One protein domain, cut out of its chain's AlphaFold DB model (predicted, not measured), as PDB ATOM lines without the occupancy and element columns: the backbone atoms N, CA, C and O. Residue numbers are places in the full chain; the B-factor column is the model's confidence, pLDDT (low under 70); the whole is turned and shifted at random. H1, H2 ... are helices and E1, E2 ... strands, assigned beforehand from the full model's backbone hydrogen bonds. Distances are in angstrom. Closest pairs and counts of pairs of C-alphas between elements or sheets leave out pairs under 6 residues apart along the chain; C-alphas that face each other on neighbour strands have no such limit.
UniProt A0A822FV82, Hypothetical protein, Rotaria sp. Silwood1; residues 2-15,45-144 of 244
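What this domain is: This is residues 2 to 15 and 45 to 144 of the 244 residues of the protein "Hypothetical protein" of Rotaria sp. Silwood1 (UniProt A0A822FV82). A small helical core has helix H5 in its middle: the helical hairpin of H3 and H4 packs on it through H3, which crosses it, while H1 and the short H2 pack on it too. Two thin parts stick out at opposite ends of a flat outline: the tip of the strand hairpin E1 and E2, residues 100 to 105, and residues 135 to 140 of the tail after H5. The printed part has 114 residues, with five named helices and two named strands in the order H1, H2, H3, H4, E1, E2, H5; the class is mostly helix, and the two strands form an antiparallel sheet. It is only just compact, close to loose, with a radius of gyration of the C-alphas of 16.0 A and spans of 53 by 40 by 20 A.

Where its parts are: H1, residues 2 to 13, begins at C-alpha 2 at (221.438, 165.944, 100.595) and is 16.8 A long. After the cut come H2, residues 52 to 55, and H3, residues 58 to 72, 21.4 A long. H4, residues 83 to 95, is 18.3 A long and begins at C-alpha 83 at (219.552, 169.313, 89.448). The strands follow: E1, residues 98 to 101, and E2, residues 104 to 107. H5, residues 117 to 130, is 20.1 A long and ends at C-alpha 130 at (236.841, 178.984, 91.515).

How they stand to each other: H5 is the hub, touching three other helices. H3 touches it about perpendicular, at 76 degrees, with the C-alphas of Pro 64 and Tyr 126 closest at 5.6 A. H1 touches it the same way at a tilt of 36 degrees, only just steep; the C-alphas of Ser 3 and Leu 118 are closest at 4.6 A. H2 touches residues 119 to 123 of H5 alone, and the C-alphas of Cys 53 and Ala 123 are closest at 6.0 A. H3 and H4 form a helical hairpin, touching at a shallow tilt of 22 degrees, opposite ways; the C-alphas of His 58 and Leu 94 are closest at 6.3 A. H4 and H5 are near each other. E1 and E2 form an antiparallel hairpin at 144 degrees, with N 99 and O 106 at 2.9 A and N 106 and O 99 at 2.8 A, within hydrogen-bond range. H3 is apart from both strands. Every O i to N i+4 pair is within hydrogen-bond range in H4 and H5, against 6 of 8 in H1 and 9 of 11 in H3; H2 is too short for such a pair.

The domain as a whole: The two C-alphas farthest apart, those of Asn 103 and Asp 138, are 54.3 A apart. Residues 16 to 44 are not printed, and C-alphas 15 and 45 are 20.9 A apart across this cut. Of the links that are printed whole, none is long. Confidence is low, with pLDDT under 70, at residues 45 to 47 and 131 to 144; the mean of the printed part is 81.9.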
ATOM      1  N   ILE A   2     220.881 165.394 101.854       83.50
ATOM      2  CA  ILE A   2     221.438 165.944 100.595       83.50
ATOM      3  C   ILE A   2     222.973 166.020 100.628       83.50
ATOM      4  O   ILE A   2     223.619 165.559  99.700       83.50
ATOM      5  N   SER A   3     223.565 166.493 101.731       86.75
ATOM      6  CA  SER A   3     225.028 166.525 101.893       86.75
ATOM      7  C   SER A   3     225.690 165.169 101.639       86.75
ATOM      8  O   SER A   3     226.610 165.082 100.846       86.75
ATOM      9  N   ARG A   4     225.187 164.088 102.247       87.50
ATOM     10  CA  ARG A   4     225.728 162.730 102.073       87.50
ATOM     11  C   ARG A   4     225.576 162.224 100.639       87.50
ATOM     12  O   ARG A   4     226.444 161.513 100.152       87.50
ATOM     13  N   LEU A   5     224.460 162.561  99.995       86.06
ATOM     14  CA  LEU A   5     224.200 162.182  98.610       86.06
ATOM     15  C   LEU A   5     225.233 162.810  97.669       86.06
ATOM     16  O   LEU A   5     225.829 162.117  96.851       86.06
ATOM     17  N   LEU A   6     225.462 164.110  97.836       90.56
ATOM     18  CA  LEU A   6     226.364 164.885  96.995       90.56
ATOM     19  C   LEU A   6     227.845 164.661  97.339       90.56
ATOM     20  O   LEU A   6     228.683 164.724  96.447       90.56
ATOM     21  N   GLN A   7     228.174 164.347  98.598       90.56
ATOM     22  CA  GLN A   7     229.555 164.124  99.043       90.56
ATOM     23  C   GLN A   7     230.227 162.988  98.272       90.56
ATOM     24  O   GLN A   7     231.328 163.165  97.771       90.56
ATOM     25  N   ASN A   8     229.551 161.846  98.110       87.94
ATOM     26  CA  ASN A   8     230.125 160.706  97.389       87.94
ATOM     27  C   ASN A   8     230.466 161.059  95.934       87.94
ATOM     28  O   ASN A   8     231.488 160.626  95.408       87.94
ATOM     29  N   MET A   9     229.605 161.853  95.294       89.69
ATOM     30  CA  MET A   9     229.837 162.331  93.933       89.69
ATOM     31  C   MET A   9     231.023 163.288  93.879       89.69
ATOM     32  O   MET A   9     231.888 163.150  93.019       89.69
ATOM     33  N   TYR A  10     231.077 164.231  94.819       91.62
ATOM     34  CA  TYR A  10     232.182 165.170  94.945       91.62
ATOM     35  C   TYR A  10     233.522 164.458  95.152       91.62
ATOM     36  O   TYR A  10     234.479 164.736  94.431       91.62
ATOM     37  N   ASP A  11     233.583 163.501  96.078       88.88
ATOM     38  CA  ASP A  11     234.808 162.758  96.384       88.88
ATOM     39  C   ASP A  11     235.303 161.971  95.164       88.88
ATOM     40  O   ASP A  11     236.505 161.889  94.911       88.88
ATOM     41  N   GLN A  12     234.381 161.415  94.370       87.69
ATOM     42  CA  GLN A  12     234.723 160.722  93.132       87.69
ATOM     43  C   GLN A  12     235.240 161.688  92.057       87.69
ATOM     44  O   GLN A  12     236.254 161.396  91.422       87.69
ATOM     45  N   ALA A  13     234.569 162.827  91.871       87.56
ATOM     46  CA  ALA A  13     234.919 163.839  90.878       87.56
ATOM     47  C   ALA A  13     236.272 164.512  91.162       87.56
ATOM     48  O   ALA A  13     237.028 164.814  90.243       87.56
ATOM     49  N   THR A  14     236.594 164.718  92.437       85.12
ATOM     50  CA  THR A  14     237.788 165.465  92.868       85.12
ATOM     51  C   THR A  14     238.957 164.578  93.276       85.12
ATOM     52  O   THR A  14     239.995 165.073  93.713       85.12
ATOM     53  N   ARG A  15     238.840 163.259  93.094       82.69
ATOM     54  CA  ARG A  15     239.853 162.284  93.518       82.69
ATOM     55  C   ARG A  15     241.250 162.536  92.943       82.69
ATOM     56  O   ARG A  15     242.232 162.127  93.557       82.69
ATOM     57  N   ALA A  45     254.341 176.134  98.466       61.44
ATOM     58  CA  ALA A  45     253.505 177.139  99.099       61.44
ATOM     59  C   ALA A  45     252.233 176.483  99.640       61.44
ATOM     60  O   ALA A  45     251.545 175.739  98.937       61.44
ATOM     61  N   ALA A  46     251.918 176.791 100.895       67.38
ATOM     62  CA  ALA A  46     250.651 176.446 101.515       67.38
ATOM     63  C   ALA A  46     249.821 177.723 101.660       67.38
ATOM     64  O   ALA A  46     250.277 178.705 102.247       67.38
ATOM     65  N   VAL A  47     248.604 177.709 101.118       69.62
ATOM     66  CA  VAL A  47     247.646 178.806 101.279       69.62
ATOM     67  C   VAL A  47     246.561 178.331 102.224       69.62
ATOM     68  O   VAL A  47     245.805 177.416 101.906       69.62
ATOM     69  N   HIS A  48     246.491 178.965 103.389       71.56
ATOM     70  CA  HIS A  48     245.431 178.709 104.348       71.56
ATOM     71  C   HIS A  48     244.312 179.730 104.156       71.56
ATOM     72  O   HIS A  48     244.535 180.937 104.273       71.56
ATOM     73  N   VAL A  49     243.104 179.250 103.865       72.94
ATOM     74  CA  VAL A  49     241.931 180.112 103.703       72.94
ATOM     75  C   VAL A  49     241.101 180.061 104.979       72.94
ATOM     76  O   VAL A  49     240.369 179.106 105.223       72.94
ATOM     77  N   ASN A  50     241.229 181.102 105.801       73.69
ATOM     78  CA  ASN A  50     240.454 181.235 107.033       73.69
ATOM     79  C   ASN A  50     238.987 181.531 106.728       73.69
ATOM     80  O   ASN A  50     238.683 182.324 105.836       73.69
ATOM     81  N   ASP A  51     238.094 180.932 107.519       75.25
ATOM     82  CA  ASP A  51     236.678 181.301 107.590       75.25
ATOM     83  C   ASP A  51     235.961 181.349 106.234       75.25
ATOM     84  O   ASP A  51     234.999 182.103 106.059       75.25
ATOM     85  N   LEU A  52     236.402 180.529 105.273       80.06
ATOM     86  CA  LEU A  52     235.891 180.509 103.902       80.06
ATOM     87  C   LEU A  52     234.360 180.464 103.868       80.06
ATOM     88  O   LEU A  52     233.708 181.241 103.171       80.06
ATOM     89  N   CYS A  53     233.782 179.591 104.690       76.50
ATOM     90  CA  CYS A  53     232.345 179.410 104.791       76.50
ATOM     91  C   CYS A  53     231.606 180.658 105.276       76.50
ATOM     92  O   CYS A  53     230.414 180.734 105.050       76.50
ATOM     93  N   THR A  54     232.233 181.632 105.935       80.38
ATOM     94  CA  THR A  54     231.521 182.760 106.569       80.38
ATOM     95  C   THR A  54     231.330 183.968 105.647       80.38
ATOM     96  O   THR A  54     230.444 184.796 105.883       80.38
ATOM     97  N   PHE A  55     232.126 184.072 104.579       82.44
ATOM     98  CA  PHE A  55     232.177 185.277 103.746       82.44
ATOM     99  C   PHE A  55     231.486 185.144 102.388       82.44
ATOM    100  O   PHE A  55     231.110 186.168 101.816       82.44
ATOM    101  N   ILE A  56     231.282 183.923 101.883       85.12
ATOM    102  CA  ILE A  56     230.774 183.709 100.522       85.12
ATOM    103  C   ILE A  56     229.260 183.985 100.459       85.12
ATOM    104  O   ILE A  56     228.494 183.352 101.184       85.12
ATOM    105  N   PRO A  57     228.777 184.895  99.596       90.25
ATOM    106  CA  PRO A  57     227.342 185.087  99.379       90.25
ATOM    107  C   PRO A  57     226.642 183.787  98.954       90.25
ATOM    108  O   PRO A  57     227.198 183.012  98.181       90.25
ATOM    109  N   HIS A  58     225.399 183.559  99.396       90.44
ATOM    110  CA  HIS A  58     224.684 182.304  99.102       90.44
ATOM    111  C   HIS A  58     224.572 182.019  97.596       90.44
ATOM    112  O   HIS A  58     224.740 180.879  97.175       90.44
ATOM    113  N   GLU A  59     224.347 183.052  96.780       87.44
ATOM    114  CA  GLU A  59     224.285 182.924  95.317       87.44
ATOM    115  C   GLU A  59     225.599 182.385  94.736       87.44
ATOM    116  O   GLU A  59     225.587 181.458  93.926       87.44
ATOM    117  N   GLN A  60     226.731 182.885  95.243       88.62
ATOM    118  CA  GLN A  60     228.065 182.454  94.830       88.62
ATOM    119  C   GLN A  60     228.415 181.037  95.300       88.62
ATOM    120  O   GLN A  60     229.326 180.441  94.739       88.62
ATOM    121  N   LEU A  61     227.713 180.483  96.296       88.75
ATOM    122  CA  LEU A  61     227.829 179.067  96.667       88.75
ATOM    123  C   LEU A  61     226.977 178.168  95.765       88.75
ATOM    124  O   LEU A  61     227.374 177.044  95.461       88.75
ATOM    125  N   THR A  62     225.804 178.645  95.339       92.00
ATOM    126  CA  THR A  62     224.879 177.842  94.524       92.00
ATOM    127  C   THR A  62     225.305 177.712  93.066       92.00
ATOM    128  O   THR A  62     225.075 176.663  92.474       92.00
ATOM    129  N   GLU A  63     225.949 178.731  92.493       92.62
ATOM    130  CA  GLU A  63     226.389 178.713  91.090       92.62
ATOM    131  C   GLU A  63     227.452 177.620  90.821       92.62
ATOM    132  O   GLU A  63     227.224 176.789  89.940       92.62
ATOM    133  N   PRO A  64     228.557 177.501  91.591       91.62
ATOM    134  CA  PRO A  64     229.502 176.394  91.434       91.62
ATOM    135  C   PRO A  64     228.862 175.024  91.659       91.62
ATOM    136  O   PRO A  64     229.157 174.084  90.927       91.62
ATOM    137  N   LEU A  65     227.952 174.897  92.631       93.44
ATOM    138  CA  LEU A  65     227.221 173.646  92.824       93.44
ATOM    139  C   LEU A  65     226.402 173.280  91.582       93.44
ATOM    140  O   LEU A  65     226.385 172.117  91.190       93.44
ATOM    141  N   GLN A  66     225.732 174.250  90.964       94.50
ATOM    142  CA  GLN A  66     224.941 174.011  89.763       94.50
ATOM    143  C   GLN A  66     225.818 173.525  88.606       94.50
ATOM    144  O   GLN A  66     225.488 172.515  87.987       94.50
ATOM    145  N   HIS A  67     226.957 174.180  88.370       92.62
ATOM    146  CA  HIS A  67     227.933 173.728  87.375       92.62
ATOM    147  C   HIS A  67     228.438 172.314  87.668       92.62
ATOM    148  O   HIS A  67     228.352 171.445  86.805       92.62
ATOM    149  N   PHE A  68     228.854 172.055  88.909       93.31
ATOM    150  CA  PHE A  68     229.284 170.729  89.344       93.31
ATOM    151  C   PHE A  68     228.220 169.658  89.062       93.31
ATOM    152  O   PHE A  68     228.521 168.585  88.548       93.31
ATOM    153  N   LEU A  69     226.955 169.932  89.382       93.62
ATOM    154  CA  LEU A  69     225.889 168.964  89.161       93.62
ATOM    155  C   LEU A  69     225.633 168.714  87.673       93.62
ATOM    156  O   LEU A  69     225.437 167.564  87.304       93.62
ATOM    157  N   TYR A  70     225.675 169.729  86.808       92.38
ATOM    158  CA  TYR A  70     225.521 169.492  85.370       92.38
ATOM    159  C   TYR A  70     226.699 168.725  84.758       92.38
ATOM    160  O   TYR A  70     226.478 167.892  83.881       92.38
ATOM    161  N   ASP A  71     227.920 168.947  85.246       91.38
ATOM    162  CA  ASP A  71     229.112 168.269  84.727       91.38
ATOM    163  C   ASP A  71     229.185 166.794  85.160       91.38
ATOM    164  O   ASP A  71     229.648 165.939  84.405       91.38
ATOM    165  N   TYR A  72     228.720 166.482  86.376       90.19
ATOM    166  CA  TYR A  72     228.898 165.161  86.995       90.19
ATOM    167  C   TYR A  72     227.597 164.358  87.181       90.19
ATOM    168  O   TYR A  72     227.643 163.233  87.685       90.19
ATOM    169  N   VAL A  73     226.441 164.889  86.764       89.81
ATOM    170  CA  VAL A  73     225.140 164.192  86.763       89.81
ATOM    171  C   VAL A  73     224.606 164.106  85.322       89.81
ATOM    172  O   VAL A  73     223.757 164.909  84.932       89.81
ATOM    173  N   PRO A  74     225.058 163.132  84.510       82.38
ATOM    174  CA  PRO A  74     224.711 163.063  83.084       82.38
ATOM    175  C   PRO A  74     223.207 162.885  82.830       82.38
ATOM    176  O   PRO A  74     222.676 163.436  81.870       82.38
ATOM    177  N   ASP A  75     222.501 162.186  83.724       86.75
ATOM    178  CA  ASP A  75     221.050 161.980  83.628       86.75
ATOM    179  C   ASP A  75     220.236 163.198  84.114       86.75
ATOM    180  O   ASP A  75     219.004 163.164  84.146       86.75
ATOM    181  N   GLY A  76     220.906 164.270  84.560       88.75
ATOM    182  CA  GLY A  76     220.281 165.477  85.111       88.75
ATOM    183  C   GLY A  76     219.521 165.259  86.426       88.75
ATOM    184  O   GLY A  76     218.817 166.162  86.892       88.75
ATOM    185  N   GLN A  77     219.632 164.070  87.027       90.94
ATOM    186  CA  GLN A  77     218.941 163.700  88.256       90.94
ATOM    187  C   GLN A  77     219.821 162.882  89.201       90.94
ATOM    188  O   GLN A  77     220.567 162.000  88.782       90.94
ATOM    189  N   VAL A  78     219.665 163.115  90.504       89.31
ATOM    190  CA  VAL A  78     220.316 162.338  91.562       89.31
ATOM    191  C   VAL A  78     219.238 161.728  92.453       89.31
ATOM    192  O   VAL A  78     218.508 162.444  93.135       89.31
ATOM    193  N   GLN A  79     219.115 160.397  92.437       88.62
ATOM    194  CA  GLN A  79     218.069 159.659  93.169       88.62
ATOM    195  C   GLN A  79     216.642 160.186  92.901       88.62
ATOM    196  O   GLN A  79     215.823 160.286  93.810       88.62
ATOM    197  N   GLY A  80     216.350 160.538  91.644       90.38
ATOM    198  CA  GLY A  80     215.040 161.046  91.215       90.38
ATOM    199  C   GLY A  80     214.794 162.533  91.496       90.38
ATOM    200  O   GLY A  80     213.728 163.040  91.161       90.38
ATOM    201  N   LEU A  81     215.760 163.250  92.083       92.88
ATOM    202  CA  LEU A  81     215.713 164.707  92.216       92.88
ATOM    203  C   LEU A  81     216.434 165.357  91.037       92.88
ATOM    204  O   LEU A  81     217.594 165.035  90.787       92.88
ATOM    205  N   THR A  82     215.781 166.290  90.343       95.38
ATOM    206  CA  THR A  82     216.441 167.068  89.285       95.38
ATOM    207  C   THR A  82     217.513 167.984  89.869       95.38
ATOM    208  O   THR A  82     217.397 168.419  91.019       95.38
ATOM    209  N   VAL A  83     218.532 168.318  89.069       94.81
ATOM    210  CA  VAL A  83     219.552 169.313  89.448       94.81
ATOM    211  C   VAL A  83     218.895 170.603  89.947       94.81
ATOM    212  O   VAL A  83     219.220 171.059  91.040       94.81
ATOM    213  N   ASP A  84     217.898 171.125  89.228       95.44
ATOM    214  CA  ASP A  84     217.190 172.352  89.618       95.44
ATOM    215  C   ASP A  84     216.514 172.216  90.989       95.44
ATOM    216  O   ASP A  84     216.620 173.105  91.832       95.44
ATOM    217  N   THR A  85     215.883 171.068  91.260       95.31
ATOM    218  CA  THR A  85     215.259 170.795  92.565       95.31
ATOM    219  C   THR A  85     216.302 170.793  93.679       95.31
ATOM    220  O   THR A  85     216.067 171.354  94.749       95.31
ATOM    221  N   ILE A  86     217.466 170.182  93.444       94.94
ATOM    222  CA  ILE A  86     218.568 170.172  94.412       94.94
ATOM    223  C   ILE A  86     219.046 171.604  94.673       94.94
ATOM    224  O   ILE A  86     219.174 171.990  95.834       94.94
ATOM    225  N   ILE A  87     219.252 172.407  93.625       95.56
ATOM    226  CA  ILE A  87     219.688 173.803  93.755       95.56
ATOM    227  C   ILE A  87     218.675 174.642  94.535       95.56
ATOM    228  O   ILE A  87     219.078 175.355  95.457       95.56
ATOM    229  N   GLU A  88     217.377 174.525  94.247       95.62
ATOM    230  CA  GLU A  88     216.342 175.250  94.995       95.62
ATOM    231  C   GLU A  88     216.288 174.826  96.466       95.62
ATOM    232  O   GLU A  88     216.196 175.679  97.351       95.62
ATOM    233  N   LEU A  89     216.422 173.528  96.764       94.38
ATOM    234  CA  LEU A  89     216.476 173.039  98.146       94.38
ATOM    235  C   LEU A  89     217.693 173.593  98.896       94.38
ATOM    236  O   LEU A  89     217.568 174.017 100.047       94.38
ATOM    237  N   ILE A  90     218.865 173.619  98.258       93.69
ATOM    238  CA  ILE A  90     220.073 174.197  98.853       93.69
ATOM    239  C   ILE A  90     219.910 175.702  99.065       93.69
ATOM    240  O   ILE A  90     220.196 176.193 100.159       93.69
ATOM    241  N   ARG A  91     219.402 176.432  98.068       93.69
ATOM    242  CA  ARG A  91     219.152 177.874  98.177       93.69
ATOM    243  C   ARG A  91     218.179 178.176  99.314       93.69
ATOM    244  O   ARG A  91     218.449 179.068 100.118       93.69
ATOM    245  N   PHE A  92     217.107 177.393  99.429       93.25
ATOM    246  CA  PHE A  92     216.149 177.496 100.523       93.25
ATOM    247  C   PHE A  92     216.825 177.290 101.883       93.25
ATOM    248  O   PHE A  92     216.622 178.098 102.788       93.25
ATOM    249  N   VAL A  93     217.660 176.254 102.027       91.44
ATOM    250  CA  VAL A  93     218.399 176.003 103.274       91.44
ATOM    251  C   VAL A  93     219.300 177.185 103.621       91.44
ATOM    252  O   VAL A  93     219.234 177.661 104.749       91.44
ATOM    253  N   LEU A  94     220.093 177.685 102.670       90.69
ATOM    254  CA  LEU A  94     221.011 178.809 102.887       90.69
ATOM    255  C   LEU A  94     220.265 180.090 103.291       90.69
ATOM    256  O   LEU A  94     220.627 180.752 104.259       90.69
ATOM    257  N   GLN A  95     219.171 180.419 102.601       91.62
ATOM    258  CA  GLN A  95     218.368 181.617 102.881       91.62
ATOM    259  C   GLN A  95     217.606 181.559 104.216       91.62
ATOM    260  O   GLN A  95     217.175 182.601 104.716       91.62
ATOM    261  N   ASN A  96     217.447 180.367 104.794       92.25
ATOM    262  CA  ASN A  96     216.716 180.138 106.038       92.25
ATOM    263  C   ASN A  96     217.625 179.667 107.186       92.25
ATOM    264  O   ASN A  96     217.182 178.942 108.077       92.25
ATOM    265  N   GLN A  97     218.889 180.098 107.193       89.31
ATOM    266  CA  GLN A  97     219.794 179.895 108.325       89.31
ATOM    267  C   GLN A  97     219.598 180.997 109.375       89.31
ATOM    268  O   GLN A  97     219.772 182.188 109.099       89.31
ATOM    269  N   TYR A  98     219.251 180.591 110.597       90.69
ATOM    270  CA  TYR A  98     219.062 181.477 111.743       90.69
ATOM    271  C   TYR A  98     219.932 181.025 112.911       90.69
ATOM    272  O   TYR A  98     220.140 179.831 113.120       90.69
ATOM    273  N   PHE A  99     220.412 181.987 113.690       88.88
ATOM    274  CA  PHE A  99     221.186 181.744 114.902       88.88
ATOM    275  C   PHE A  99     220.812 182.762 115.978       88.88
ATOM    276  O   PHE A  99     220.258 183.821 115.689       88.88
ATOM    277  N   THR A 100     221.107 182.441 117.234       92.62
ATOM    278  CA  THR A 100     220.877 183.344 118.363       92.62
ATOM    279  C   THR A 100     222.167 184.047 118.757       92.62
ATOM    280  O   THR A 100     223.168 183.383 119.027       92.62
ATOM    281  N   PHE A 101     222.140 185.373 118.840       92.00
ATOM    282  CA  PHE A 101     223.246 186.189 119.337       92.00
ATOM    283  C   PHE A 101     222.685 187.316 120.201       92.00
ATOM    284  O   PHE A 101     221.749 187.989 119.778       92.00
ATOM    285  N   ASP A 102     223.222 187.509 121.410       94.69
ATOM    286  CA  ASP A 102     222.746 188.546 122.344       94.69
ATOM    287  C   ASP A 102     221.218 188.485 122.578       94.69
ATOM    288  O   ASP A 102     220.496 189.472 122.448       94.69
ATOM    289  N   ASN A 103     220.693 187.277 122.833       94.38
ATOM    290  CA  ASN A 103     219.254 187.005 122.990       94.38
ATOM    291  C   ASN A 103     218.365 187.471 121.816       94.38
ATOM    292  O   ASN A 103     217.148 187.586 121.963       94.38
ATOM    293  N   LYS A 104     218.947 187.713 120.636       95.62
ATOM    294  CA  LYS A 104     218.235 188.065 119.404       95.62
ATOM    295  C   LYS A 104     218.372 186.941 118.391       95.62
ATOM    296  O   LYS A 104     219.418 186.303 118.291       95.62
ATOM    297  N   ILE A 105     217.305 186.713 117.631       95.88
ATOM    298  CA  ILE A 105     217.322 185.803 116.485       95.88
ATOM    299  C   ILE A 105     217.858 186.587 115.289       95.88
ATOM    300  O   ILE A 105     217.245 187.556 114.841       95.88
ATOM    301  N   CYS A 106     219.000 186.155 114.775       93.56
ATOM    302  CA  CYS A 106     219.676 186.739 113.629       93.56
ATOM    303  C   CYS A 106     219.544 185.799 112.432       93.56
ATOM    304  O   CYS A 106     219.728 184.588 112.559       93.56
ATOM    305  N   ARG A 107     219.252 186.355 111.254       92.69
ATOM    306  CA  ARG A 107     219.309 185.612 109.992       92.69
ATOM    307  C   ARG A 107     220.697 185.748 109.387       92.69
ATOM    308  O   ARG A 107     221.202 186.863 109.248       92.69
ATOM    309  N   GLN A 108     221.282 184.634 108.978       89.56
ATOM    310  CA  GLN A 108     222.521 184.640 108.219       89.56
ATOM    311  C   GLN A 108     222.231 185.056 106.770       89.56
ATOM    312  O   GLN A 108     221.407 184.454 106.087       89.56
ATOM    313  N   ILE A 109     222.863 186.143 106.322       88.50
ATOM    314  CA  ILE A 109     222.652 186.719 104.978       88.50
ATOM    315  C   ILE A 109     223.763 186.357 103.987       88.50
ATOM    316  O   ILE A 109     223.611 186.570 102.786       88.50
ATOM    317  N   LYS A 110     224.890 185.862 104.498       88.19
ATOM    318  CA  LYS A 110     226.037 185.402 103.723       88.19
ATOM    319  C   LYS A 110     226.771 184.313 104.485       88.19
ATOM    320  O   LYS A 110     226.699 184.231 105.717       88.19
ATOM    321  N   GLY A 111     227.533 183.546 103.731       82.94
ATOM    322  CA  GLY A 111     228.249 182.403 104.225       82.94
ATOM    323  C   GLY A 111     227.314 181.271 104.616       82.94
ATOM    324  O   GLY A 111     226.208 181.124 104.119       82.94
ATOM    325  N   CYS A 112     227.806 180.469 105.529       80.62
ATOM    326  CA  CYS A 112     227.268 179.204 105.933       80.62
ATOM    327  C   CYS A 112     227.608 179.033 107.410       80.62
ATOM    328  O   CYS A 112     228.758 179.245 107.800       80.62
ATOM    329  N   GLY A 113     226.639 178.651 108.239       74.75
ATOM    330  CA  GLY A 113     226.914 178.338 109.643       74.75
ATOM    331  C   GLY A 113     227.978 177.240 109.789       74.75
ATOM    332  O   GLY A 113     227.917 176.207 109.113       74.75
ATOM    333  N   SER A 114     228.964 177.445 110.660       70.19
ATOM    334  CA  SER A 114     230.017 176.457 110.917       70.19
ATOM    335  C   SER A 114     229.438 175.145 111.471       70.19
ATOM    336  O   SER A 114     228.415 175.141 112.156       70.19
ATOM    337  N   GLY A 115     230.082 174.015 111.165       71.56
ATOM    338  CA  GLY A 115     229.720 172.697 111.714       71.56
ATOM    339  C   GLY A 115     228.622 171.922 110.969       71.56
ATOM    340  O   GLY A 115     228.299 170.799 111.348       71.56
ATOM    341  N   GLN A 116     228.056 172.466 109.889       81.12
ATOM    342  CA  GLN A 116     227.100 171.738 109.044       81.12
ATOM    343  C   GLN A 116     227.844 170.980 107.921       81.12
ATOM    344  O   GLN A 116     228.604 171.603 107.174       81.12
ATOM    345  N   PRO A 117     227.610 169.666 107.718       84.69
ATOM    346  CA  PRO A 117     228.273 168.902 106.654       84.69
ATOM    347  C   PRO A 117     227.995 169.437 105.244       84.69
ATOM    348  O   PRO A 117     228.863 169.413 104.382       84.69
ATOM    349  N   LEU A 118     226.781 169.950 105.013       87.94
ATOM    350  CA  LEU A 118     226.418 170.561 103.735       87.94
ATOM    351  C   LEU A 118     227.305 171.768 103.414       87.94
ATOM    352  O   LEU A 118     227.733 171.940 102.282       87.94
ATOM    353  N   ASN A 119     227.598 172.581 104.422       87.31
ATOM    354  CA  ASN A 119     228.318 173.831 104.246       87.31
ATOM    355  C   ASN A 119     229.783 173.596 103.862       87.31
ATOM    356  O   ASN A 119     230.294 174.275 102.978       87.31
ATOM    357  N   HIS A 120     230.419 172.586 104.461       85.12
ATOM    358  CA  HIS A 120     231.764 172.152 104.080       85.12
ATOM    359  C   HIS A 120     231.808 171.669 102.632       85.12
ATOM    360  O   HIS A 120     232.685 172.069 101.874       85.12
ATOM    361  N   LEU A 121     230.822 170.867 102.223       89.81
ATOM    362  CA  LEU A 121     230.728 170.398 100.845       89.81
ATOM    363  C   LEU A 121     230.580 171.560  99.850       89.81
ATOM    364  O   LEU A 121     231.280 171.593  98.844       89.81
ATOM    365  N   LEU A 122     229.709 172.532 100.139       91.69
ATOM    366  CA  LEU A 122     229.531 173.712  99.284       91.69
ATOM    367  C   LEU A 122     230.815 174.539  99.170       91.69
ATOM    368  O   LEU A 122     231.159 174.980  98.078       91.69
ATOM    369  N   ALA A 123     231.536 174.724 100.276       88.44
ATOM    370  CA  ALA A 123     232.803 175.446 100.282       88.44
ATOM    371  C   ALA A 123     233.899 174.710  99.495       88.44
ATOM    372  O   ALA A 123     234.641 175.336  98.742       88.44
ATOM    373  N   ASN A 124     233.955 173.382  99.607       87.56
ATOM    374  CA  ASN A 124     234.889 172.555  98.847       87.56
ATOM    375  C   ASN A 124     234.610 172.632  97.337       87.56
ATOM    376  O   ASN A 124     235.526 172.885  96.559       87.56
ATOM    377  N   ILE A 125     233.340 172.518  96.931       90.31
ATOM    378  CA  ILE A 125     232.923 172.705  95.531       90.31
ATOM    379  C   ILE A 125     233.267 174.116  95.043       90.31
ATOM    380  O   ILE A 125     233.782 174.279  93.935       90.31
ATOM    381  N   TYR A 126     233.016 175.133  95.872       89.81
ATOM    382  CA  TYR A 126     233.347 176.519  95.558       89.81
ATOM    383  C   TYR A 126     234.842 176.693  95.279       89.81
ATOM    384  O   TYR A 126     235.189 177.229  94.229       89.81
ATOM    385  N   ILE A 127     235.720 176.212  96.171       86.06
ATOM    386  CA  ILE A 127     237.173 176.267  95.950       86.06
ATOM    387  C   ILE A 127     237.513 175.530  94.664       86.06
ATOM    388  O   ILE A 127     238.106 176.134  93.778       86.06
ATOM    389  N   GLN A 128     237.101 174.270  94.525       83.69
ATOM    390  CA  GLN A 128     237.481 173.425  93.394       83.69
ATOM    391  C   GLN A 128     237.173 174.071  92.032       83.69
ATOM    392  O   GLN A 128     237.968 173.940  91.106       83.69
ATOM    393  N   LEU A 129     236.042 174.769  91.904       81.25
ATOM    394  CA  LEU A 129     235.640 175.397  90.641       81.25
ATOM    395  C   LEU A 129     236.121 176.847  90.478       81.25
ATOM    396  O   LEU A 129     236.234 177.319  89.347       81.25
ATOM    397  N   ARG A 130     236.389 177.577  91.570       75.75
ATOM    398  CA  ARG A 130     236.841 178.984  91.515       75.75
ATOM    399  C   ARG A 130     238.352 179.155  91.633       75.75
ATOM    400  O   ARG A 130     238.867 180.158  91.142       75.75
ATOM    401  N   THR A 131     239.076 178.207  92.227       64.69
ATOM    402  CA  THR A 131     240.542 178.165  92.126       64.69
ATOM    403  C   THR A 131     240.937 177.607  90.770       64.69
ATOM    404  O   THR A 131     241.351 176.463  90.621       64.69
ATOM    405  N   ILE A 132     240.838 178.462  89.754       50.41
ATOM    406  CA  ILE A 132     241.658 178.304  88.562       50.41
ATOM    407  C   ILE A 132     243.086 178.582  89.035       50.41
ATOM    408  O   ILE A 132     243.465 179.735  89.247       50.41
ATOM    409  N   ILE A 133     243.871 177.529  89.265       48.69
ATOM    410  CA  ILE A 133     245.324 177.672  89.318       48.69
ATOM    411  C   ILE A 133     245.715 178.065  87.894       48.69
ATOM    412  O   ILE A 133     245.826 177.214  87.013       48.69
ATOM    413  N   ASN A 134     245.815 179.371  87.638       35.16
ATOM    414  CA  ASN A 134     246.389 179.864  86.397       35.16
ATOM    415  C   ASN A 134     247.834 179.370  86.368       35.16
ATOM    416  O   ASN A 134     248.685 179.876  87.098       35.16
ATOM    417  N   HIS A 135     248.085 178.354  85.547       35.34
ATOM    418  CA  HIS A 135     249.424 178.021  85.096       35.34
ATOM    419  C   HIS A 135     249.886 179.161  84.193       35.34
ATOM    420  O   HIS A 135     249.709 179.120  82.977       35.34
ATOM    421  N   ASP A 136     250.424 180.208  84.804       37.38
ATOM    422  CA  ASP A 136     251.330 181.083  84.089       37.38
ATOM    423  C   ASP A 136     252.659 180.329  83.982       37.38
ATOM    424  O   ASP A 136     253.263 179.980  84.992       37.38
ATOM    425  N   ASN A 137     253.100 179.989  82.771       39.75
ATOM    426  CA  ASN A 137     254.359 179.253  82.599       39.75
ATOM    427  C   ASN A 137     255.581 180.091  83.023       39.75
ATOM    428  O   ASN A 137     256.669 179.536  83.170       39.75
ATOM    429  N   ASP A 138     255.389 181.394  83.253       41.31
ATOM    430  CA  ASP A 138     256.426 182.320  83.707       41.31
ATOM    431  C   ASP A 138     256.453 182.495  85.240       41.31
ATOM    432  O   ASP A 138     257.396 183.077  85.784       41.31
ATOM    433  N   ILE A 139     255.456 181.968  85.965       40.91
ATOM    434  CA  ILE A 139     255.384 181.986  87.431       40.91
ATOM    435  C   ILE A 139     254.779 180.652  87.879       40.91
ATOM    436  O   ILE A 139     253.583 180.442  87.735       40.91
ATOM    437  N   GLU A 140     255.569 179.745  88.458       32.03
ATOM    438  CA  GLU A 140     255.027 178.529  89.078       32.03
ATOM    439  C   GLU A 140     254.579 178.790  90.527       32.03
ATOM    440  O   GLU A 140     255.420 178.802  91.428       32.03
ATOM    441  N   PRO A 141     253.267 178.877  90.821       37.66
ATOM    442  CA  PRO A 141     252.765 178.541  92.138       37.66
ATOM    443  C   PRO A 141     252.067 177.182  92.069       37.66
ATOM    444  O   PRO A 141     250.973 177.030  91.526       37.66
ATOM    445  N   ARG A 142     252.703 176.168  92.656       41.41
ATOM    446  CA  ARG A 142     252.108 174.843  92.853       41.41
ATOM    447  C   ARG A 142     251.611 174.770  94.294       41.41
ATOM    448  O   ARG A 142     252.397 174.605  95.223       41.41
ATOM    449  N   GLY A 143     250.311 174.988  94.478       38.75
ATOM    450  CA  GLY A 143     249.659 174.956  95.786       38.75
ATOM    451  C   GLY A 143     249.241 173.543  96.193       38.75
ATOM    452  O   GLY A 143     248.730 172.782  95.375       38.75
ATOM    453  N   LEU A 144     249.414 173.214  97.474       36.94
ATOM    454  CA  LEU A 144     248.722 172.106  98.132       36.94
ATOM    455  C   LEU A 144     247.645 172.700  99.048       36.94
ATOM    456  O   LEU A 144     247.965 173.351 100.042       36.94
TER     457      LEU A 144